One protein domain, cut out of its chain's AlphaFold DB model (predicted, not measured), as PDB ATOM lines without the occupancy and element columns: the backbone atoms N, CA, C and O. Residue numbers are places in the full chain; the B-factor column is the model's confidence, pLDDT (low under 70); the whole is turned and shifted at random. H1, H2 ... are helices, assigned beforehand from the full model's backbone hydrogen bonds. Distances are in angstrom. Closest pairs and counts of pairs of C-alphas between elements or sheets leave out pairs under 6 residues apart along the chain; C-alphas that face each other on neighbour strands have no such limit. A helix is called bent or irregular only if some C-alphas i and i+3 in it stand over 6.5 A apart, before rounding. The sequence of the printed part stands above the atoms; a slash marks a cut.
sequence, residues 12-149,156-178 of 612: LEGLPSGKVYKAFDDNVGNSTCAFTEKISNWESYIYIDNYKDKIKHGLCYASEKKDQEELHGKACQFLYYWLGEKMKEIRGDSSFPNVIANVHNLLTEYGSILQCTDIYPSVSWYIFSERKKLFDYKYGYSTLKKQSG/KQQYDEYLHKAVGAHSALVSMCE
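What this domain is: This is residues 12 to 149 and 156 to 178 of the 612 residues of an uncharacterized protein of Plasmodium coatneyi (UniProt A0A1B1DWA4). The longest helix, H8, lies between H9, which packs on one side of it, and a body of helices with H5 in its middle and H4 and H6 folded back on H5. H1 crosses H5 and H8, while short H2 and H3 pack on H4 and H6 at the end far from H9. The printed part has 161 residues with nine named helices, H1 to H9 in order, and no named strand: all helix, mostly crossed packing. It is compact, with a radius of gyration of the C-alphas of 15.9 A and spans of 46 by 36 by 25 A.

How they stand to each other: H8, residues 125 to 147, touches H9, residues 156 to 177, with residues 127 to 137 alone, opposite ways at a steep tilt of 41 degrees; their closest C-alphas, Glu 130 and Ala 169, are 4.8 A apart. Residues 136 to 144 of H8 alone touch H1, residues 16 to 26; the closest C-alphas are Gly 140 and Pro 16, 5.3 A. The hub, H5, residues 75 to 91, forms helical hairpins with H4, residues 52 to 65, closest C-alphas Ala 75 and Ala 62 at 5.4 A, and H6, residues 93 to 109, closest Gly 84 and Ile 100 at 6.0 A. H2, residues 34 to 38, touches H4, closest C-alphas Thr 36 and Lys 56, 5.9 A. H3, residues 46 to 49, touches residues 99 to 103 of H6 alone, closest C-alphas Tyr 47 and Val 99, 6.3 A. H7, residues 111 to 114, only just touches H5, with 3 pairs of C-alphas within 8 A, closest Leu 114 and Cys 76, 5.3 A. Each O i to N i+4 pair is within hydrogen-bond range in H4, H5 and H9, against 6 of 7 in H1, 11 of 13 in H6, 18 of 19 in H8 and 0 of 1 in H2, where 1 of 2 O i to N i+3 pairs is; H3 and H7 are too short.

Where its parts are: H8 spans 32.7 A from C-alpha 125 at (-27.267, -19.675, -49.084), H9 31.0 A to C-alpha 177 at (-17.235, -10.074, -56.265). H6, 25.0 A, is irregular: C-alphas 94 and 97 are 7.6 A apart.

The domain as a whole: The C-alphas farthest apart, Glu 43 and Gly 149, are 50.0 A apart. Residues 150 to 155 are not printed, and C-alphas 149 and 156 are 14.3 A apart across the cut. No link printed whole is long. Mean pLDDT of the printed part is 78.4; 36 residues are under 70, among them 34 to 41 and 142 to 149.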
ATOM      1  N   LEU A  12     -14.512 -24.637 -28.713       49.19
ATOM      2  CA  LEU A  12     -15.466 -24.311 -29.789       49.19
ATOM      3  C   LEU A  12     -16.807 -23.777 -29.255       49.19
ATOM      4  O   LEU A  12     -17.318 -22.792 -29.788       49.19
ATOM      5  N   GLU A  13     -17.342 -24.346 -28.164       46.97
ATOM      6  CA  GLU A  13     -18.493 -23.759 -27.447       46.97
ATOM      7  C   GLU A  13     -18.129 -22.445 -26.728       46.97
ATOM      8  O   GLU A  13     -18.999 -21.641 -26.383       46.97
ATOM      9  N   GLY A  14     -16.832 -22.209 -26.517       54.91
ATOM     10  CA  GLY A  14     -16.271 -21.009 -25.913       54.91
ATOM     11  C   GLY A  14     -16.097 -19.829 -26.870       54.91
ATOM     12  O   GLY A  14     -15.852 -18.717 -26.385       54.91
ATOM     13  N   LEU A  15     -16.241 -20.034 -28.189       66.75
ATOM     14  CA  LEU A  15     -16.062 -18.963 -29.165       66.75
ATOM     15  C   LEU A  15     -17.085 -17.840 -28.917       66.75
ATOM     16  O   LEU A  15     -18.276 -18.113 -28.741       66.75
ATOM     17  N   PRO A  16     -16.649 -16.568 -28.925       73.69
ATOM     18  CA  PRO A  16     -17.500 -15.430 -28.589       73.69
ATOM     19  C   PRO A  16     -18.822 -15.384 -29.371       73.69
ATOM     20  O   PRO A  16     -19.867 -15.125 -28.786       73.69
ATOM     21  N   SER A  17     -18.794 -15.655 -30.680       83.12
ATOM     22  CA  SER A  17     -19.991 -15.697 -31.537       83.12
ATOM     23  C   SER A  17     -20.886 -16.904 -31.229       83.12
ATOM     24  O   SER A  17     -22.107 -16.773 -31.180       83.12
ATOM     25  N   GLY A  18     -20.288 -18.069 -30.955       82.00
ATOM     26  CA  GLY A  18     -20.998 -19.295 -30.582       82.00
ATOM     27  C   GLY A  18     -21.836 -19.130 -29.312       82.00
ATOM     28  O   GLY A  18     -22.989 -19.559 -29.280       82.00
ATOM     29  N   LYS A  19     -21.305 -18.427 -28.302       83.06
ATOM     30  CA  LYS A  19     -22.046 -18.088 -27.073       83.06
ATOM     31  C   LYS A  19     -23.286 -17.249 -27.358       83.06
ATOM     32  O   LYS A  19     -24.351 -17.535 -26.817       83.06
ATOM     33  N   VAL A  20     -23.161 -16.258 -28.240       86.88
ATOM     34  CA  VAL A  20     -24.274 -15.388 -28.632       86.88
ATOM     35  C   VAL A  20     -25.363 -16.192 -29.350       86.88
ATOM     36  O   VAL A  20     -26.533 -16.094 -28.984       86.88
ATOM     37  N   TYR A  21     -25.003 -17.040 -30.319       89.12
ATOM     38  CA  TYR A  21     -25.974 -17.892 -31.021       89.12
ATOM     39  C   TYR A  21     -26.667 -18.900 -30.102       89.12
ATOM     40  O   TYR A  21     -27.882 -19.071 -30.188       89.12
ATOM     41  N   LYS A  22     -25.917 -19.521 -29.186       86.50
ATOM     42  CA  LYS A  22     -26.474 -20.417 -28.166       86.50
ATOM     43  C   LYS A  22     -27.445 -19.672 -27.252       86.50
ATOM     44  O   LYS A  22     -28.532 -20.168 -26.984       86.50
ATOM     45  N   ALA A  23     -27.114 -18.444 -26.855       84.25
ATOM     46  CA  ALA A  23     -28.010 -17.625 -26.053       84.25
ATOM     47  C   ALA A  23     -29.298 -17.250 -26.805       84.25
ATOM     48  O   ALA A  23     -30.366 -17.243 -26.191       84.25
ATOM     49  N   PHE A  24     -29.232 -17.006 -28.118       86.00
ATOM     50  CA  PHE A  24     -30.438 -16.864 -28.933       86.00
ATOM     51  C   PHE A  24     -31.292 -18.132 -28.911       86.00
ATOM     52  O   PHE A  24     -32.496 -18.000 -28.741       86.00
ATOM     53  N   ASP A  25     -30.692 -19.321 -29.034       83.62
ATOM     54  CA  ASP A  25     -31.391 -20.617 -29.019       83.62
ATOM     55  C   ASP A  25     -31.997 -20.983 -27.653       83.62
ATOM     56  O   ASP A  25     -33.119 -21.494 -27.591       83.62
ATOM     57  N   ASP A  26     -31.303 -20.670 -26.560       81.62
ATOM     58  CA  ASP A  26     -31.746 -20.985 -25.198       81.62
ATOM     59  C   ASP A  26     -32.852 -20.032 -24.706       81.62
ATOM     60  O   ASP A  26     -33.697 -20.413 -23.894       81.62
ATOM     61  N   ASN A  27     -32.894 -18.792 -25.213       70.06
ATOM     62  CA  ASN A  27     -33.850 -17.766 -24.775       70.06
ATOM     63  C   ASN A  27     -35.089 -17.634 -25.676       70.06
ATOM     64  O   ASN A  27     -35.906 -16.734 -25.473       70.06
ATOM     65  N   VAL A  28     -35.311 -18.575 -26.603       63.22
ATOM     66  CA  VAL A  28     -36.498 -18.643 -27.487       63.22
ATOM     67  C   VAL A  28     -37.810 -18.913 -26.716       63.22
ATOM     68  O   VAL A  28     -38.822 -19.234 -27.328       63.22
ATOM     69  N   GLY A  29     -37.865 -18.784 -25.386       54.59
ATOM     70  CA  GLY A  29     -39.046 -19.121 -24.578       54.59
ATOM     71  C   GLY A  29     -39.439 -18.157 -23.453       54.59
ATOM     72  O   GLY A  29     -40.471 -18.404 -22.840       54.59
ATOM     73  N   ASN A  30     -38.672 -17.098 -23.159       54.72
ATOM     74  CA  ASN A  30     -38.778 -16.410 -21.857       54.72
ATOM     75  C   ASN A  30     -39.132 -14.910 -21.870       54.72
ATOM     76  O   ASN A  30     -39.232 -14.324 -20.795       54.72
ATOM     77  N   SER A  31     -39.346 -14.263 -23.023       54.81
ATOM     78  CA  SER A  31     -39.574 -12.805 -23.045       54.81
ATOM     79  C   SER A  31     -40.566 -12.351 -24.120       54.81
ATOM     80  O   SER A  31     -40.221 -12.247 -25.297       54.81
ATOM     81  N   THR A  32     -41.780 -11.982 -23.710       57.19
ATOM     82  CA  THR A  32     -42.607 -11.026 -24.459       57.19
ATOM     83  C   THR A  32     -42.161  -9.617 -24.084       57.19
ATOM     84  O   THR A  32     -42.374  -9.182 -22.956       57.19
ATOM     85  N   CYS A  33     -41.542  -8.906 -25.018       70.25
ATOM     86  CA  CYS A  33     -41.130  -7.520 -24.832       70.25
ATOM     87  C   CYS A  33     -41.976  -6.591 -25.722       70.25
ATOM     88  O   CYS A  33     -42.346  -6.951 -26.849       70.25
ATOM     89  N   ALA A  34     -42.232  -5.367 -25.240       63.47
ATOM     90  CA  ALA A  34     -43.046  -4.344 -25.919       63.47
ATOM     91  C   ALA A  34     -42.555  -4.002 -27.346       63.47
ATOM     92  O   ALA A  34     -43.282  -3.456 -28.172       63.47
ATOM     93  N   PHE A  35     -41.310  -4.361 -27.661       63.62
ATOM     94  CA  PHE A  35     -40.672  -4.210 -28.967       63.62
ATOM     95  C   PHE A  35     -41.377  -4.986 -30.097       63.62
ATOM     96  O   PHE A  35     -41.376  -4.539 -31.246       63.62
ATOM     97  N   THR A  36     -42.013  -6.121 -29.788       64.31
ATOM     98  CA  THR A  36     -42.635  -7.014 -30.791       64.31
ATOM     99  C   THR A  36     -44.098  -6.692 -31.108       64.31
ATOM    100  O   THR A  36     -44.651  -7.226 -32.072       64.31
ATOM    101  N   GLU A  37     -44.717  -5.788 -30.342       63.75
ATOM    102  CA  GLU A  37     -46.093  -5.310 -30.553       63.75
ATOM    103  C   GLU A  37     -46.207  -4.350 -31.753       63.75
ATOM    104  O   GLU A  37     -47.302  -4.109 -32.255       63.75
ATOM    105  N   LYS A  38     -45.074  -3.843 -32.259       58.97
ATOM    106  CA  LYS A  38     -44.996  -2.914 -33.399       58.97
ATOM    107  C   LYS A  38     -44.998  -3.576 -34.784       58.97
ATOM    108  O   LYS A  38     -45.058  -2.853 -35.774       58.97
ATOM    109  N   ILE A  39     -44.953  -4.908 -34.883       63.78
ATOM    110  CA  ILE A  39     -44.962  -5.608 -36.183       63.78
ATOM    111  C   ILE A  39     -46.401  -5.679 -36.671       63.78
ATOM    112  O   ILE A  39     -47.152  -6.604 -36.353       63.78
ATOM    113  N   SER A  40     -46.785  -4.655 -37.416       55.97
ATOM    114  CA  SER A  40     -48.161  -4.395 -37.818       55.97
ATOM    115  C   SER A  40     -48.687  -5.368 -38.877       55.97
ATOM    116  O   SER A  40     -49.900  -5.440 -39.052       55.97
ATOM    117  N   ASN A  41     -47.831  -6.151 -39.554       65.19
ATOM    118  CA  ASN A  41     -48.281  -7.045 -40.626       65.19
ATOM    119  C   ASN A  41     -47.420  -8.313 -40.821       65.19
ATOM    120  O   ASN A  41     -46.806  -8.508 -41.871       65.19
ATOM    121  N   TRP A  42     -47.380  -9.209 -39.826       70.38
ATOM    122  CA  TRP A  42     -46.690 -10.513 -39.943       70.38
ATOM    123  C   TRP A  42     -47.159 -11.352 -41.141       70.38
ATOM    124  O   TRP A  42     -46.358 -12.077 -41.726       70.38
ATOM    125  N   GLU A  43     -48.427 -11.214 -41.539       66.38
ATOM    126  CA  GLU A  43     -49.028 -11.935 -42.669       66.38
ATOM    127  C   GLU A  43     -48.359 -11.590 -44.009       66.38
ATOM    128  O   GLU A  43     -48.263 -12.438 -44.898       66.38
ATOM    129  N   SER A  44     -47.814 -10.372 -44.138       70.75
ATOM    130  CA  SER A  44     -47.032  -9.962 -45.314       70.75
ATOM    131  C   SER A  44     -45.714 -10.739 -45.454       70.75
ATOM    132  O   SER A  44     -45.182 -10.887 -46.556       70.75
ATOM    133  N   TYR A  45     -45.233 -11.332 -44.358       72.12
ATOM    134  CA  TYR A  45     -44.041 -12.163 -44.306       72.12
ATOM    135  C   TYR A  45     -44.415 -13.648 -44.208       72.12
ATOM    136  O   TYR A  45     -44.088 -14.323 -43.235       72.12
ATOM    137  N   ILE A  46     -45.050 -14.184 -45.256       67.62
ATOM    138  CA  ILE A  46     -45.608 -15.556 -45.322       67.62
ATOM    139  C   ILE A  46     -44.658 -16.649 -44.771       67.62
ATOM    140  O   ILE A  46     -45.090 -17.636 -44.170       67.62
ATOM    141  N   TYR A  47     -43.342 -16.503 -44.959       69.31
ATOM    142  CA  TYR A  47     -42.346 -17.469 -44.465       69.31
ATOM    143  C   TYR A  47     -42.014 -17.336 -42.974       69.31
ATOM    144  O   TYR A  47     -41.647 -18.326 -42.347       69.31
ATOM    145  N   ILE A  48     -42.156 -16.132 -42.432       71.62
ATOM    146  CA  ILE A  48     -41.827 -15.737 -41.063       71.62
ATOM    147  C   ILE A  48     -43.006 -16.024 -40.124       71.62
ATOM    148  O   ILE A  48     -42.777 -16.448 -38.995       71.62
ATOM    149  N   ASP A  49     -44.247 -15.863 -40.592       71.69
ATOM    150  CA  ASP A  49     -45.459 -16.008 -39.769       71.69
ATOM    151  C   ASP A  49     -45.544 -17.364 -39.038       71.69
ATOM    152  O   ASP A  49     -45.792 -17.422 -37.838       71.69
ATOM    153  N   ASN A  50     -45.165 -18.455 -39.713       68.81
ATOM    154  CA  ASN A  50     -45.128 -19.805 -39.127       68.81
ATOM    155  C   ASN A  50     -44.111 -19.977 -37.972       68.81
ATOM    156  O   ASN A  50     -44.111 -21.006 -37.299       68.81
ATOM    157  N   TYR A  51     -43.223 -19.002 -37.764       76.50
ATOM    158  CA  TYR A  51     -42.163 -18.998 -36.748       76.50
ATOM    159  C   TYR A  51     -42.186 -17.731 -35.898       76.50
ATOM    160  O   TYR A  51     -41.238 -17.459 -35.158       76.50
ATOM    161  N   LYS A  52     -43.281 -16.976 -35.994       79.00
ATOM    162  CA  LYS A  52     -43.491 -15.676 -35.372       79.00
ATOM    163  C   LYS A  52     -43.033 -15.632 -33.921       79.00
ATOM    164  O   LYS A  52     -42.257 -14.752 -33.576       79.00
ATOM    165  N   ASP A  53     -43.421 -16.598 -33.096       76.88
ATOM    166  CA  ASP A  53     -43.084 -16.580 -31.667       76.88
ATOM    167  C   ASP A  53     -41.582 -16.749 -31.409       76.88
ATOM    168  O   ASP A  53     -41.002 -16.015 -30.610       76.88
ATOM    169  N   LYS A  54     -40.906 -17.630 -32.158       77.44
ATOM    170  CA  LYS A  54     -39.448 -17.795 -32.036       77.44
ATOM    171  C   LYS A  54     -38.698 -16.532 -32.452       77.44
ATOM    172  O   LYS A  54     -37.717 -16.144 -31.826       77.44
ATOM    173  N   ILE A  55     -39.183 -15.887 -33.508       81.50
ATOM    174  CA  ILE A  55     -38.593 -14.667 -34.062       81.50
ATOM    175  C   ILE A  55     -38.824 -13.492 -33.118       81.50
ATOM    176  O   ILE A  55     -37.904 -12.717 -32.882       81.50
ATOM    177  N   LYS A  56     -40.017 -13.395 -32.521       80.62
ATOM    178  CA  LYS A  56     -40.322 -12.426 -31.466       80.62
ATOM    179  C   LYS A  56     -39.361 -12.555 -30.292       80.62
ATOM    180  O   LYS A  56     -38.806 -11.550 -29.867       80.62
ATOM    181  N   HIS A  57     -39.127 -13.769 -29.802       79.88
ATOM    182  CA  HIS A  57     -38.217 -13.982 -28.679       79.88
ATOM    183  C   HIS A  57     -36.766 -13.631 -29.033       79.88
ATOM    184  O   HIS A  57     -36.114 -12.928 -28.265       79.88
ATOM    185  N   GLY A  58     -36.288 -14.008 -30.224       85.00
ATOM    186  CA  GLY A  58     -34.966 -13.588 -30.704       85.00
ATOM    187  C   GLY A  58     -34.836 -12.065 -30.836       85.00
ATOM    188  O   GLY A  58     -33.853 -11.485 -30.379       85.00
ATOM    189  N   LEU A  59     -35.852 -11.393 -31.389       84.31
ATOM    190  CA  LEU A  59     -35.916  -9.928 -31.474       84.31
ATOM    191  C   LEU A  59     -35.890  -9.269 -30.090       84.31
ATOM    192  O   LEU A  59     -35.185  -8.278 -29.900       84.31
ATOM    193  N   CYS A  60     -36.627  -9.822 -29.125       83.56
ATOM    194  CA  CYS A  60     -36.632  -9.336 -27.749       83.56
ATOM    195  C   CYS A  60     -35.268  -9.466 -27.093       83.56
ATOM    196  O   CYS A  60     -34.734  -8.474 -26.600       83.56
ATOM    197  N   TYR A  61     -34.673 -10.655 -27.167       85.69
ATOM    198  CA  TYR A  61     -33.346 -10.899 -26.624       85.69
ATOM    199  C   TYR A  61     -32.314  -9.935 -27.225       85.69
ATOM    200  O   TYR A  61     -31.601  -9.254 -26.489       85.69
ATOM    201  N   ALA A  62     -32.291  -9.793 -28.557       86.19
ATOM    202  CA  ALA A  62     -31.399  -8.853 -29.232       86.19
ATOM    203  C   ALA A  62     -31.619  -7.410 -28.758       86.19
ATOM    204  O   ALA A  62     -30.651  -6.704 -28.502       86.19
ATOM    205  N   SER A  63     -32.875  -6.968 -28.620       82.56
ATOM    206  CA  SER A  63     -33.199  -5.599 -28.209       82.56
ATOM    207  C   SER A  63     -32.843  -5.306 -26.752       82.56
ATOM    208  O   SER A  63     -32.414  -4.195 -26.455       82.56
ATOM    209  N   GLU A  64     -33.050  -6.251 -25.839       83.94
ATOM    210  CA  GLU A  64     -32.761  -6.075 -24.409       83.94
ATOM    211  C   GLU A  64     -31.263  -6.143 -24.114       83.94
ATOM    212  O   GLU A  64     -30.771  -5.512 -23.179       83.94
ATOM    213  N   LYS A  65     -30.531  -6.924 -24.910       83.00
ATOM    214  CA  LYS A  65     -29.105  -7.180 -24.711       83.00
ATOM    215  C   LYS A  65     -28.213  -6.349 -25.627       83.00
ATOM    216  O   LYS A  65     -26.999  -6.423 -25.491       83.00
ATOM    217  N   LYS A  66     -28.782  -5.516 -26.506       78.94
ATOM    218  CA  LYS A  66     -28.032  -4.699 -27.476       78.94
ATOM    219  C   LYS A  66     -26.974  -3.789 -26.854       78.94
ATOM    220  O   LYS A  66     -26.018  -3.463 -27.536       78.94
ATOM    221  N   ASP A  67     -27.151  -3.368 -25.603       80.19
ATOM    222  CA  ASP A  67     -26.212  -2.480 -24.905       80.19
ATOM    223  C   ASP A  67     -25.171  -3.266 -24.082       80.19
ATOM    224  O   ASP A  67     -24.275  -2.678 -23.480       80.19
ATOM    225  N   GLN A  68     -25.266  -4.601 -24.050       80.69
ATOM    226  CA  GLN A  68     -24.240  -5.453 -23.456       80.69
ATOM    227  C   GLN A  68     -23.021  -5.548 -24.374       80.69
ATOM    228  O   GLN A  68     -23.156  -5.548 -25.597       80.69
ATOM    229  N   GLU A  69     -21.832  -5.689 -23.779       77.00
ATOM    230  CA  GLU A  69     -20.555  -5.705 -24.506       77.00
ATOM    231  C   GLU A  69     -20.536  -6.718 -25.665       77.00
ATOM    232  O   GLU A  69     -19.983  -6.429 -26.723       77.00
ATOM    233  N   GLU A  70     -21.198  -7.866 -25.501       75.69
ATOM    234  CA  GLU A  70     -21.237  -8.952 -26.490       75.69
ATOM    235  C   GLU A  70     -22.100  -8.643 -27.734       75.69
ATOM    236  O   GLU A  70     -21.909  -9.214 -28.804       75.69
ATOM    237  N   LEU A  71     -23.075  -7.740 -27.625       78.25
ATOM    238  CA  LEU A  71     -24.038  -7.450 -28.697       78.25
ATOM    239  C   LEU A  71     -23.995  -5.992 -29.165       78.25
ATOM    240  O   LEU A  71     -24.634  -5.648 -30.165       78.25
ATOM    241  N   HIS A  72     -23.218  -5.145 -28.489       81.88
ATOM    242  CA  HIS A  72     -23.119  -3.722 -28.777       81.88
ATOM    243  C   HIS A  72     -22.706  -3.440 -30.226       81.88
ATOM    244  O   HIS A  72     -21.628  -3.818 -30.685       81.88
ATOM    245  N   GLY A  73     -23.600  -2.774 -30.967       82.00
ATOM    246  CA  GLY A  73     -23.423  -2.455 -32.390       82.00
ATOM    247  C   GLY A  73     -23.419  -3.672 -33.329       82.00
ATOM    248  O   GLY A  73     -23.053  -3.541 -34.498       82.00
ATOM    249  N   LYS A  74     -23.774  -4.866 -32.830       88.50
ATOM    250  CA  LYS A  74     -23.741  -6.142 -33.571       88.50
ATOM    251  C   LYS A  74     -25.000  -6.990 -33.419       88.50
ATOM    252  O   LYS A  74     -25.160  -7.960 -34.159       88.50
ATOM    253  N   ALA A  75     -25.919  -6.595 -32.538       88.94
ATOM    254  CA  ALA A  75     -27.161  -7.309 -32.264       88.94
ATOM    255  C   ALA A  75     -27.947  -7.663 -33.534       88.94
ATOM    256  O   ALA A  75     -28.379  -8.804 -33.687       88.94
ATOM    257  N   CYS A  76     -28.074  -6.727 -34.481       90.31
ATOM    258  CA  CYS A  76     -28.775  -7.005 -35.731       90.31
ATOM    259  C   CYS A  76     -28.049  -8.009 -36.639       90.31
ATOM    260  O   CYS A  76     -28.698  -8.868 -37.227       90.31
ATOM    261  N   GLN A  77     -26.717  -7.939 -36.744       91.88
ATOM    262  CA  GLN A  77     -25.931  -8.864 -37.572       91.88
ATOM    263  C   GLN A  77     -26.024 -10.293 -37.026       91.88
ATOM    264  O   GLN A  77     -26.312 -11.225 -37.777       91.88
ATOM    265  N   PHE A  78     -25.887 -10.460 -35.707       92.12
ATOM    266  CA  PHE A  78     -26.104 -11.753 -35.058       92.12
ATOM    267  C   PHE A  78     -27.517 -12.279 -35.288       92.12
ATOM    268  O   PHE A  78     -27.683 -13.432 -35.684       92.12
ATOM    269  N   LEU A  79     -28.529 -11.429 -35.100       91.44
ATOM    270  CA  LEU A  79     -29.918 -11.817 -35.302       91.44
ATOM    271  C   LEU A  79     -30.203 -12.188 -36.766       91.44
ATOM    272  O   LEU A  79     -30.904 -13.163 -37.016       91.44
ATOM    273  N   TYR A  80     -29.628 -11.468 -37.733       93.56
ATOM    274  CA  TYR A  80     -29.721 -11.775 -39.163       93.56
ATOM    275  C   TYR A  80     -29.132 -13.148 -39.493       93.56
ATOM    276  O   TYR A  80     -29.799 -13.959 -40.140       93.56
ATOM    277  N   TYR A  81     -27.916 -13.434 -39.019       94.38
ATOM    278  CA  TYR A  81     -27.274 -14.722 -39.271       94.38
ATOM    279  C   TYR A  81     -27.997 -15.879 -38.576       94.38
ATOM    280  O   TYR A  81     -28.229 -16.917 -39.194       94.38
ATOM    281  N   TRP A  82     -28.436 -15.677 -37.333       93.06
ATOM    282  CA  TRP A  82     -29.207 -16.669 -36.589       93.06
ATOM    283  C   TRP A  82     -30.556 -16.964 -37.258       93.06
ATOM    284  O   TRP A  82     -30.872 -18.121 -37.542       93.06
ATOM    285  N   LEU A  83     -31.338 -15.927 -37.587       90.88
ATOM    286  CA  LEU A  83     -32.615 -16.086 -38.287       90.88
ATOM    287  C   LEU A  83     -32.418 -16.760 -39.642       90.88
ATOM    288  O   LEU A  83     -33.191 -17.649 -39.989       90.88
ATOM    289  N   GLY A  84     -31.386 -16.380 -40.398       91.56
ATOM    290  CA  GLY A  84     -31.073 -17.023 -41.666       91.56
ATOM    291  C   GLY A  84     -30.789 -18.520 -41.509       91.56
ATOM    292  O   GLY A  84     -31.375 -19.317 -42.238       91.56
ATOM    293  N   GLU A  85     -29.993 -18.943 -40.525       91.50
ATOM    294  CA  GLU A  85     -29.761 -20.372 -40.256       91.50
ATOM    295  C   GLU A  85     -31.056 -21.119 -39.902       91.50
ATOM    296  O   GLU A  85     -31.345 -22.160 -40.500       91.50
ATOM    297  N   LYS A  86     -31.917 -20.555 -39.043       87.06
ATOM    298  CA  LYS A  86     -33.225 -21.172 -38.749       87.06
ATOM    299  C   LYS A  86     -34.089 -21.282 -40.002       87.06
ATOM    300  O   LYS A  86     -34.650 -22.335 -40.300       87.06
ATOM    301  N   MET A  87     -34.156 -20.219 -40.797       84.06
ATOM    302  CA  MET A  87     -34.916 -20.194 -42.047       84.06
ATOM    303  C   MET A  87     -34.403 -21.211 -43.071       84.06
ATOM    304  O   MET A  87     -35.194 -21.836 -43.790       84.06
ATOM    305  N   LYS A  88     -33.083 -21.416 -43.115       87.62
ATOM    306  CA  LYS A  88     -32.431 -22.425 -43.947       87.62
ATOM    307  C   LYS A  88     -32.853 -23.837 -43.563       87.62
ATOM    308  O   LYS A  88     -33.193 -24.616 -44.458       87.62
ATOM    309  N   GLU A  89     -32.830 -24.164 -42.272       83.75
ATOM    310  CA  GLU A  89     -33.260 -25.467 -41.748       83.75
ATOM    311  C   GLU A  89     -34.709 -25.771 -42.142       83.75
ATOM    312  O   GLU A  89     -35.040 -26.892 -42.528       83.75
ATOM    313  N   ILE A  90     -35.557 -24.744 -42.121       73.88
ATOM    314  CA  ILE A  90     -36.989 -24.867 -42.381       73.88
ATOM    315  C   ILE A  90     -37.311 -25.068 -43.871       73.88
ATOM    316  O   ILE A  90     -38.174 -25.880 -44.215       73.88
ATOM    317  N   ARG A  91     -36.702 -24.286 -44.777       73.31
ATOM    318  CA  ARG A  91     -37.138 -24.208 -46.191       73.31
ATOM    319  C   ARG A  91     -36.148 -24.769 -47.209       73.31
ATOM    320  O   ARG A  91     -36.541 -24.991 -48.356       73.31
ATOM    321  N   GLY A  92     -34.902 -25.035 -46.821       69.44
ATOM    322  CA  GLY A  92     -33.863 -25.498 -47.740       69.44
ATOM    323  C   GLY A  92     -33.355 -24.412 -48.703       69.44
ATOM    324  O   GLY A  92     -33.774 -23.260 -48.659       69.44
ATOM    325  N   ASP A  93     -32.403 -24.776 -49.570       70.81
ATOM    326  CA  ASP A  93     -31.620 -23.823 -50.383       70.81
ATOM    327  C   ASP A  93     -32.440 -23.034 -51.410       70.81
ATOM    328  O   ASP A  93     -32.229 -21.840 -51.597       70.81
ATOM    329  N   SER A  94     -33.393 -23.687 -52.082       70.00
ATOM    330  CA  SER A  94     -34.072 -23.117 -53.254       70.00
ATOM    331  C   SER A  94     -34.952 -21.906 -52.948       70.00
ATOM    332  O   SER A  94     -35.259 -21.135 -53.852       70.00
ATOM    333  N   SER A  95     -35.388 -21.768 -51.697       79.75
ATOM    334  CA  SER A  95     -36.240 -20.664 -51.243       79.75
ATOM    335  C   SER A  95     -35.465 -19.647 -50.409       79.75
ATOM    336  O   SER A  95     -36.022 -18.614 -50.048       79.75
ATOM    337  N   PHE A  96     -34.195 -19.927 -50.103       87.44
ATOM    338  CA  PHE A  96     -33.402 -19.138 -49.171       87.44
ATOM    339  C   PHE A  96     -33.294 -17.653 -49.559       87.44
ATOM    340  O   PHE A  96     -33.576 -16.836 -48.686       87.44
ATOM    341  N   PRO A  97     -33.036 -17.266 -50.831       89.94
ATOM    342  CA  PRO A  97     -32.945 -15.850 -51.207       89.94
ATOM    343  C   PRO A  97     -34.224 -15.046 -50.939       89.94
ATOM    344  O   PRO A  97     -34.154 -13.871 -50.600       89.94
ATOM    345  N   ASN A  98     -35.397 -15.675 -51.060       86.19
ATOM    346  CA  ASN A  98     -36.678 -15.019 -50.782       86.19
ATOM    347  C   ASN A  98     -36.942 -14.932 -49.277       86.19
ATOM    348  O   ASN A  98     -37.470 -13.940 -48.783       86.19
ATOM    349  N   VAL A  99     -36.586 -15.983 -48.537       87.00
ATOM    350  CA  VAL A  99     -36.801 -16.011 -47.090       87.00
ATOM    351  C   VAL A  99     -35.860 -15.033 -46.390       87.00
ATOM    352  O   VAL A  99     -36.309 -14.282 -45.528       87.00
ATOM    353  N   ILE A 100     -34.586 -14.984 -46.789       91.25
ATOM    354  CA  ILE A 100     -33.621 -14.043 -46.219       91.25
ATOM    355  C   ILE A 100     -33.949 -12.590 -46.594       91.25
ATOM    356  O   ILE A 100     -33.718 -11.703 -45.778       91.25
ATOM    357  N   ALA A 101     -34.610 -12.349 -47.734       90.50
ATOM    358  CA  ALA A 101     -35.134 -11.025 -48.088       90.50
ATOM    359  C   ALA A 101     -36.234 -10.572 -47.132       90.50
ATOM    360  O   ALA A 101     -36.226  -9.431 -46.674       90.50
ATOM    361  N   ASN A 102     -37.134 -11.479 -46.759       87.69
ATOM    362  CA  ASN A 102     -38.148 -11.184 -45.754       87.69
ATOM    363  C   ASN A 102     -37.522 -10.935 -44.376       87.69
ATOM    364  O   ASN A 102     -37.946 -10.015 -43.684       87.69
ATOM    365  N   VAL A 103     -36.501 -11.711 -43.989       89.81
ATOM    366  CA  VAL A 103     -35.759 -11.487 -42.736       89.81
ATOM    367  C   VAL A 103     -35.075 -10.124 -42.758       89.81
ATOM    368  O   VAL A 103     -35.201  -9.366 -41.805       89.81
ATOM    369  N   HIS A 104     -34.395  -9.780 -43.848       90.88
ATOM    370  CA  HIS A 104     -33.765  -8.476 -44.017       90.88
ATOM    371  C   HIS A 104     -34.777  -7.337 -43.884       90.88
ATOM    372  O   HIS A 104     -34.523  -6.386 -43.149       90.88
ATOM    373  N   ASN A 105     -35.920  -7.425 -44.566       88.44
ATOM    374  CA  ASN A 105     -36.951  -6.390 -44.518       88.44
ATOM    375  C   ASN A 105     -37.515  -6.233 -43.102       88.44
ATOM    376  O   ASN A 105     -37.548  -5.115 -42.593       88.44
ATOM    377  N   LEU A 106     -37.826  -7.350 -42.434       86.06
ATOM    378  CA  LEU A 106     -38.240  -7.355 -41.033       86.06
ATOM    379  C   LEU A 106     -37.196  -6.671 -40.138       86.06
ATOM    380  O   LEU A 106     -37.537  -5.804 -39.346       86.06
ATOM    381  N   LEU A 107     -35.915  -7.030 -40.263       87.62
ATOM    382  CA  LEU A 107     -34.853  -6.430 -39.452       87.62
ATOM    383  C   LEU A 107     -34.624  -4.950 -39.786       87.62
ATOM    384  O   LEU A 107     -34.316  -4.164 -38.893       87.62
ATOM    385  N   THR A 108     -34.835  -4.548 -41.040       86.62
ATOM    386  CA  THR A 108     -34.717  -3.153 -41.483       86.62
ATOM    387  C   THR A 108     -35.794  -2.265 -40.860       86.62
ATOM    388  O   THR A 108     -35.484  -1.137 -40.479       86.62
ATOM    389  N   GLU A 109     -37.020  -2.767 -40.649       84.44
ATOM    390  CA  GLU A 109     -38.058  -2.048 -39.882       84.44
ATOM    391  C   GLU A 109     -37.586  -1.692 -38.460       84.44
ATOM    392  O   GLU A 109     -37.981  -0.673 -37.893       84.44
ATOM    393  N   TYR A 110     -36.678  -2.498 -37.909       78.69
ATOM    394  CA  TYR A 110     -36.062  -2.318 -36.596       78.69
ATOM    395  C   TYR A 110     -34.660  -1.704 -36.637       78.69
ATOM    396  O   TYR A 110     -33.998  -1.596 -35.596       78.69
ATOM    397  N   GLY A 111     -34.205  -1.271 -37.814       77.19
ATOM    398  CA  GLY A 111     -32.833  -0.825 -38.041       77.19
ATOM    399  C   GLY A 111     -32.412   0.345 -37.152       77.19
ATOM    400  O   GLY A 111     -31.268   0.385 -36.708       77.19
ATOM    401  N   SER A 112     -33.341   1.237 -36.804       76.50
ATOM    402  CA  SER A 112     -33.104   2.375 -35.905       76.50
ATOM    403  C   SER A 112     -32.866   1.976 -34.444       76.50
ATOM    404  O   SER A 112     -32.254   2.738 -33.699       76.50
ATOM    405  N   ILE A 113     -33.312   0.787 -34.023       77.25
ATOM    406  CA  ILE A 113     -33.183   0.315 -32.636       77.25
ATOM    407  C   ILE A 113     -32.037  -0.689 -32.495       77.25
ATOM    408  O   ILE A 113     -31.306  -0.627 -31.504       77.25
ATOM    409  N   LEU A 114     -31.885  -1.592 -33.472       82.12
ATOM    410  CA  LEU A 114     -30.876  -2.660 -33.477       82.12
ATOM    411  C   LEU A 114     -29.596  -2.303 -34.249       82.12
ATOM    412  O   LEU A 114     -28.678  -3.119 -34.282       82.12
ATOM    413  N   GLN A 115     -29.537  -1.114 -34.861       80.94
ATOM    414  CA  GLN A 115     -28.416  -0.646 -35.686       80.94
ATOM    415  C   GLN A 115     -28.085  -1.640 -36.810       80.94
ATOM    416  O   GLN A 115     -26.979  -2.165 -36.912       80.94
ATOM    417  N   CYS A 116     -29.084  -1.951 -37.638       81.88
ATOM    418  CA  CYS A 116     -28.940  -2.915 -38.726       81.88
ATOM    419  C   CYS A 116     -28.096  -2.361 -39.875       81.88
ATOM    420  O   CYS A 116     -28.611  -1.676 -40.757       81.88
ATOM    421  N   THR A 117     -26.807  -2.693 -39.872       80.75
ATOM    422  CA  THR A 117     -25.877  -2.458 -40.985       80.75
ATOM    423  C   THR A 117     -25.279  -3.780 -41.464       80.75
ATOM    424  O   THR A 117     -25.254  -4.767 -40.728       80.75
ATOM    425  N   ASP A 118     -24.797  -3.810 -42.708       82.00
ATOM    426  CA  ASP A 118     -24.134  -4.967 -43.337       82.00
ATOM    427  C   ASP A 118     -24.949  -6.278 -43.288       82.00
ATOM    428  O   ASP A 118     -24.413  -7.372 -43.112       82.00
ATOM    429  N   ILE A 119     -26.268  -6.158 -43.446       89.56
ATOM    430  CA  ILE A 119     -27.185  -7.273 -43.699       89.56
ATOM    431  C   ILE A 119     -27.682  -7.185 -45.143       89.56
ATOM    432  O   ILE A 119     -27.816  -6.090 -45.688       89.56
ATOM    433  N   TYR A 120     -27.952  -8.327 -45.781       90.69
ATOM    434  CA  TYR A 120     -28.200  -8.363 -47.227       90.69
ATOM    435  C   TYR A 120     -29.549  -9.011 -47.570       90.69
ATOM    436  O   TYR A 120     -29.838 -10.109 -47.087       90.69
ATOM    437  N   PRO A 121     -30.386  -8.376 -48.412       83.06
ATOM    438  CA  PRO A 121     -31.743  -8.848 -48.664       83.06
ATOM    439  C   PRO A 121     -31.786 -10.114 -49.509       83.06
ATOM    440  O   PRO A 121     -32.440 -11.070 -49.132       83.06
ATOM    441  N   SER A 122     -31.100 -10.169 -50.647       81.31
ATOM    442  CA  SER A 122     -31.249 -11.294 -51.576       81.31
ATOM    443  C   SER A 122     -29.897 -11.905 -51.904       81.31
ATOM    444  O   SER A 122     -29.255 -11.554 -52.888       81.31
ATOM    445  N   VAL A 123     -29.453 -12.808 -51.032       88.25
ATOM    446  CA  VAL A 123     -28.209 -13.569 -51.191       88.25
ATOM    447  C   VAL A 123     -28.509 -15.061 -51.282       88.25
ATOM    448  O   VAL A 123     -29.474 -15.562 -50.698       88.25
ATOM    449  N   SER A 124     -27.680 -15.793 -52.029       89.31
ATOM    450  CA  SER A 124     -27.732 -17.256 -52.018       89.31
ATOM    451  C   SER A 124     -27.322 -17.790 -50.643       89.31
ATOM    452  O   SER A 124     -26.614 -17.116 -49.893       89.31
ATOM    453  N   TRP A 125     -27.726 -19.022 -50.316       88.62
ATOM    454  CA  TRP A 125     -27.267 -19.675 -49.084       88.62
ATOM    455  C   TRP A 125     -25.737 -19.724 -48.998       88.62
ATOM    456  O   TRP A 125     -25.176 -19.499 -47.931       88.62
ATOM    457  N   TYR A 126     -25.073 -19.985 -50.125       88.44
ATOM    458  CA  TYR A 126     -23.617 -20.018 -50.185       88.44
ATOM    459  C   TYR A 126     -23.016 -18.666 -49.780       88.44
ATOM    460  O   TYR A 126     -22.250 -18.608 -48.826       88.44
ATOM    461  N   ILE A 127     -23.439 -17.571 -50.424       90.06
ATOM    462  CA  ILE A 127     -22.943 -16.216 -50.121       90.06
ATOM    463  C   ILE A 127     -23.215 -15.857 -48.659       90.06
ATOM    464  O   ILE A 127     -22.329 -15.355 -47.974       90.06
ATOM    465  N   PHE A 128     -24.424 -16.145 -48.174       93.12
ATOM    466  CA  PHE A 128     -24.805 -15.932 -46.781       93.12
ATOM    467  C   PHE A 128     -23.893 -16.692 -45.808       93.12
ATOM    468  O   PHE A 128     -23.443 -16.124 -44.815       93.12
ATOM    469  N   SER A 129     -23.594 -17.961 -46.102       90.81
ATOM    470  CA  SER A 129     -22.752 -18.809 -45.257       90.81
ATOM    471  C   SER A 129     -21.300 -18.332 -45.226       90.81
ATOM    472  O   SER A 129     -20.720 -18.270 -44.144       90.81
ATOM    473  N   GLU A 130     -20.720 -17.947 -46.366       91.12
ATOM    474  CA  GLU A 130     -19.357 -17.396 -46.400       91.12
ATOM    475  C   GLU A 130     -19.278 -16.054 -45.657       91.12
ATOM    476  O   GLU A 130     -18.384 -15.829 -44.842       91.12
ATOM    477  N   ARG A 131     -20.283 -15.192 -45.837       90.06
ATOM    478  CA  ARG A 131     -20.412 -13.922 -45.111       90.06
ATOM    479  C   ARG A 131     -20.496 -14.105 -43.598       90.06
ATOM    480  O   ARG A 131     -19.828 -13.384 -42.856       90.06
ATOM    481  N   LYS A 132     -21.258 -15.105 -43.151       92.69
ATOM    482  CA  LYS A 132     -21.355 -15.475 -41.737       92.69
ATOM    483  C   LYS A 132     -19.994 -15.856 -41.161       92.69
ATOM    484  O   LYS A 132     -19.642 -15.348 -40.107       92.69
ATOM    485  N   LYS A 133     -19.202 -16.680 -41.861       89.62
ATOM    486  CA  LYS A 133     -17.860 -17.089 -41.395       89.62
ATOM    487  C   LYS A 133     -16.936 -15.890 -41.171       89.62
ATOM    488  O   LYS A 133     -16.243 -15.847 -40.162       89.62
ATOM    489  N   LEU A 134     -16.955 -14.904 -42.073       87.81
ATOM    490  CA  LEU A 134     -16.162 -13.678 -41.917       87.81
ATOM    491  C   LEU A 134     -16.620 -12.827 -40.736       87.81
ATOM    492  O   LEU A 134     -15.794 -12.336 -39.967       87.81
ATOM    493  N   PHE A 135     -17.934 -12.657 -40.589       89.19
ATOM    494  CA  PHE A 135     -18.514 -11.939 -39.461       89.19
ATOM    495  C   PHE A 135     -18.146 -12.606 -38.129       89.19
ATOM    496  O   PHE A 135     -17.606 -11.950 -37.234       89.19
ATOM    497  N   ASP A 136     -18.371 -13.916 -38.044       88.50
ATOM    498  CA  ASP A 136     -18.076 -14.757 -36.892       88.50
ATOM    499  C   ASP A 136     -16.589 -14.655 -36.526       88.50
ATOM    500  O   ASP A 136     -16.241 -14.450 -35.356       88.50
ATOM    501  N   TYR A 137     -15.702 -14.745 -37.519       84.56
ATOM    502  CA  TYR A 137     -14.264 -14.616 -37.320       84.56
ATOM    503  C   TYR A 137     -13.861 -13.236 -36.804       84.56
ATOM    504  O   TYR A 137     -13.190 -13.138 -35.778       84.56
ATOM    505  N   LYS A 138     -14.310 -12.164 -37.463       83.56
ATOM    506  CA  LYS A 138     -13.973 -10.784 -37.082       83.56
ATOM    507  C   LYS A 138     -14.416 -10.477 -35.653       83.56
ATOM    508  O   LYS A 138     -13.676  -9.851 -34.892       83.56
ATOM    509  N   TYR A 139     -15.605 -10.946 -35.284       81.88
ATOM    510  CA  TYR A 139     -16.110 -10.820 -33.925       81.88
ATOM    511  C   TYR A 139     -15.262 -11.632 -32.936       81.88
ATOM    512  O   TYR A 139     -14.759 -11.077 -31.956       81.88
ATOM    513  N   GLY A 140     -15.027 -12.916 -33.226       78.06
ATOM    514  CA  GLY A 140     -14.222 -13.807 -32.388       78.06
ATOM    515  C   GLY A 140     -12.806 -13.282 -32.147       78.06
ATOM    516  O   GLY A 140     -12.363 -13.224 -31.002       78.06
ATOM    517  N   TYR A 141     -12.133 -12.809 -33.197       73.31
ATOM    518  CA  TYR A 141     -10.794 -12.226 -33.123       73.31
ATOM    519  C   TYR A 141     -10.733 -11.020 -32.182       73.31
ATOM    520  O   TYR A 141      -9.852 -10.945 -31.326       73.31
ATOM    521  N   SER A 142     -11.691 -10.092 -32.298       68.50
ATOM    522  CA  SER A 142     -11.716  -8.879 -31.472       68.50
ATOM    523  C   SER A 142     -11.827  -9.178 -29.972       68.50
ATOM    524  O   SER A 142     -11.195  -8.507 -29.155       68.50
ATOM    525  N   THR A 143     -12.571 -10.223 -29.613       68.38
ATOM    526  CA  THR A 143     -12.752 -10.658 -28.226       68.38
ATOM    527  C   THR A 143     -11.562 -11.478 -27.728       68.38
ATOM    528  O   THR A 143     -11.101 -11.262 -26.609       68.38
ATOM    529  N   LEU A 144     -11.006 -12.366 -28.556       67.31
ATOM    530  CA  LEU A 144      -9.838 -13.178 -28.196       67.31
ATOM    531  C   LEU A 144      -8.572 -12.328 -28.025       67.31
ATOM    532  O   LEU A 144      -7.830 -12.533 -27.069       67.31
ATOM    533  N   LYS A 145      -8.373 -11.302 -28.862       66.31
ATOM    534  CA  LYS A 145      -7.269 -10.334 -28.732       66.31
ATOM    535  C   LYS A 145      -7.294  -9.572 -27.399       66.31
ATOM    536  O   LYS A 145      -6.245  -9.192 -26.889       66.31
ATOM    537  N   LYS A 146      -8.480  -9.343 -26.821       66.31
ATOM    538  CA  LYS A 146      -8.622  -8.754 -25.475       66.31
ATOM    539  C   LYS A 146      -8.260  -9.752 -24.364       66.31
ATOM    540  O   LYS A 146      -7.789  -9.336 -23.311       66.31
ATOM    541  N   GLN A 147      -8.489 -11.049 -24.583       57.62
ATOM    542  CA  GLN A 147      -8.273 -12.118 -23.594       57.62
ATOM    543  C   GLN A 147      -6.835 -12.665 -23.593       57.62
ATOM    544  O   GLN A 147      -6.340 -13.078 -22.547       57.62
ATOM    545  N   SER A 148      -6.130 -12.610 -24.727       53.47
ATOM    546  CA  SER A 148      -4.746 -13.087 -24.865       53.47
ATOM    547  C   SER A 148      -3.716 -12.272 -24.067       53.47
ATOM    548  O   SER A 148      -2.581 -12.707 -23.909       53.47
ATOM    549  N   GLY A 149      -4.101 -11.111 -23.525       53.78
ATOM    550  CA  GLY A 149      -3.264 -10.327 -22.616       53.78
ATOM    551  C   GLY A 149      -3.151 -10.895 -21.195       53.78
ATOM    552  O   GLY A 149      -2.339 -10.383 -20.428       53.78
ATOM    553  N   LYS A 156      -5.193 -22.483 -29.392       69.06
ATOM    554  CA  LYS A 156      -4.510 -22.052 -30.632       69.06
ATOM    555  C   LYS A 156      -4.991 -22.842 -31.861       69.06
ATOM    556  O   LYS A 156      -5.445 -22.246 -32.826       69.06
ATOM    557  N   GLN A 157      -5.020 -24.171 -31.775       67.06
ATOM    558  CA  GLN A 157      -5.399 -25.046 -32.891       67.06
ATOM    559  C   GLN A 157      -6.832 -24.800 -33.406       67.06
ATOM    560  O   GLN A 157      -7.068 -24.747 -34.611       67.06
ATOM    561  N   GLN A 158      -7.806 -24.617 -32.508       65.75
ATOM    562  CA  GLN A 158      -9.193 -24.327 -32.896       65.75
ATOM    563  C   GLN A 158      -9.330 -22.920 -33.489       65.75
ATOM    564  O   GLN A 158     -10.172 -22.695 -34.360       65.75
ATOM    565  N   TYR A 159      -8.510 -21.973 -33.024       69.62
ATOM    566  CA  TYR A 159      -8.444 -20.635 -33.598       69.62
ATOM    567  C   TYR A 159      -7.847 -20.655 -35.010       69.62
ATOM    568  O   TYR A 159      -8.400 -20.006 -35.895       69.62
ATOM    569  N   ASP A 160      -6.805 -21.448 -35.248       69.81
ATOM    570  CA  ASP A 160      -6.183 -21.584 -36.567       69.81
ATOM    571  C   ASP A 160      -7.162 -22.216 -37.575       69.81
ATOM    572  O   ASP A 160      -7.318 -21.724 -38.692       69.81
ATOM    573  N   GLU A 161      -7.948 -23.223 -37.165       72.62
ATOM    574  CA  GLU A 161      -9.027 -23.772 -38.005       72.62
ATOM    575  C   GLU A 161     -10.121 -22.725 -38.303       72.62
ATOM    576  O   GLU A 161     -10.694 -22.675 -39.399       72.62
ATOM    577  N   TYR A 162     -10.432 -21.873 -37.326       69.75
ATOM    578  CA  TYR A 162     -11.416 -20.803 -37.460       69.75
ATOM    579  C   TYR A 162     -10.930 -19.679 -38.388       69.75
ATOM    580  O   TYR A 162     -11.698 -19.207 -39.231       69.75
ATOM    581  N   LEU A 163      -9.649 -19.312 -38.291       74.12
ATOM    582  CA  LEU A 163      -8.954 -18.412 -39.208       74.12
ATOM    583  C   LEU A 163      -8.941 -18.985 -40.623       74.12
ATOM    584  O   LEU A 163      -9.369 -18.305 -41.550       74.12
ATOM    585  N   HIS A 164      -8.566 -20.252 -40.793       76.25
ATOM    586  CA  HIS A 164      -8.558 -20.912 -42.097       76.25
ATOM    587  C   HIS A 164      -9.949 -20.894 -42.757       76.25
ATOM    588  O   HIS A 164     -10.085 -20.621 -43.952       76.25
ATOM    589  N   LYS A 165     -11.023 -21.151 -41.994       81.00
ATOM    590  CA  LYS A 165     -12.405 -21.043 -42.506       81.00
ATOM    591  C   LYS A 165     -12.749 -19.620 -42.949       81.00
ATOM    592  O   LYS A 165     -13.467 -19.463 -43.934       81.00
ATOM    593  N   ALA A 166     -12.258 -18.608 -42.237       81.06
ATOM    594  CA  ALA A 166     -12.457 -17.207 -42.586       81.06
ATOM    595  C   ALA A 166     -11.655 -16.799 -43.829       81.06
ATOM    596  O   ALA A 166     -12.208 -16.154 -44.712       81.06
ATOM    597  N   VAL A 167     -10.397 -17.231 -43.948       74.31
ATOM    598  CA  VAL A 167      -9.555 -16.995 -45.133       74.31
ATOM    599  C   VAL A 167     -10.197 -17.610 -46.374       74.31
ATOM    600  O   VAL A 167     -10.409 -16.913 -47.363       74.31
ATOM    601  N   GLY A 168     -10.626 -18.875 -46.299       77.38
ATOM    602  CA  GLY A 168     -11.333 -19.519 -47.409       77.38
ATOM    603  C   GLY A 168     -12.624 -18.789 -47.804       77.38
ATOM    604  O   GLY A 168     -12.902 -18.610 -48.990       77.38
ATOM    605  N   ALA A 169     -13.390 -18.305 -46.820       79.62
ATOM    606  CA  ALA A 169     -14.599 -17.518 -47.064       79.62
ATOM    607  C   ALA A 169     -14.302 -16.161 -47.723       79.62
ATOM    608  O   ALA A 169     -15.039 -15.728 -48.610       79.62
ATOM    609  N   HIS A 170     -13.214 -15.505 -47.312       79.25
ATOM    610  CA  HIS A 170     -12.742 -14.251 -47.891       79.25
ATOM    611  C   HIS A 170     -12.375 -14.440 -49.363       79.25
ATOM    612  O   HIS A 170     -12.932 -13.754 -50.218       79.25
ATOM    613  N   SER A 171     -11.519 -15.419 -49.671       76.06
ATOM    614  CA  SER A 171     -11.095 -15.722 -51.044       76.06
ATOM    615  C   SER A 171     -12.279 -16.067 -51.951       76.06
ATOM    616  O   SER A 171     -12.378 -15.558 -53.070       76.06
ATOM    617  N   ALA A 172     -13.231 -16.864 -51.452       78.06
ATOM    618  CA  ALA A 172     -14.448 -17.190 -52.188       78.06
ATOM    619  C   ALA A 172     -15.283 -15.943 -52.525       78.06
ATOM    620  O   ALA A 172     -15.734 -15.785 -53.661       78.06
ATOM    621  N   LEU A 173     -15.480 -15.042 -51.558       81.50
ATOM    622  CA  LEU A 173     -16.249 -13.814 -51.765       81.50
ATOM    623  C   LEU A 173     -15.523 -12.824 -52.679       81.50
ATOM    624  O   LEU A 173     -16.180 -12.224 -53.525       81.50
ATOM    625  N   VAL A 174     -14.196 -12.696 -52.577       77.75
ATOM    626  CA  VAL A 174     -13.386 -11.876 -53.493       77.75
ATOM    627  C   VAL A 174     -13.588 -12.332 -54.936       77.75
ATOM    628  O   VAL A 174     -13.960 -11.512 -55.773       77.75
ATOM    629  N   SER A 175     -13.443 -13.635 -55.206       76.81
ATOM    630  CA  SER A 175     -13.633 -14.197 -56.550       76.81
ATOM    631  C   SER A 175     -15.054 -13.962 -57.081       76.81
ATOM    632  O   SER A 175     -15.246 -13.559 -58.227       76.81
ATOM    633  N   MET A 176     -16.078 -14.135 -56.240       80.00
ATOM    634  CA  MET A 176     -17.469 -13.878 -56.643       80.00
ATOM    635  C   MET A 176     -17.761 -12.394 -56.885       80.00
ATOM    636  O   MET A 176     -18.631 -12.055 -57.689       80.00
ATOM    637  N   CYS A 177     -17.033 -11.511 -56.211       80.62
ATOM    638  CA  CYS A 177     -17.235 -10.074 -56.265       80.62
ATOM    639  C   CYS A 177     -16.414  -9.356 -57.341       80.62
ATOM    640  O   CYS A 177     -16.571  -8.143 -57.481       80.62
ATOM    641  N   GLU A 178     -15.616 -10.064 -58.148       77.62
ATOM    642  CA  GLU A 178     -14.826  -9.477 -59.245       77.62
ATOM    643  C   GLU A 178     -15.689  -8.654 -60.212       77.62
ATOM    644  O   GLU A 178     -15.358  -7.516 -60.550       77.62
TER     645      GLU A 178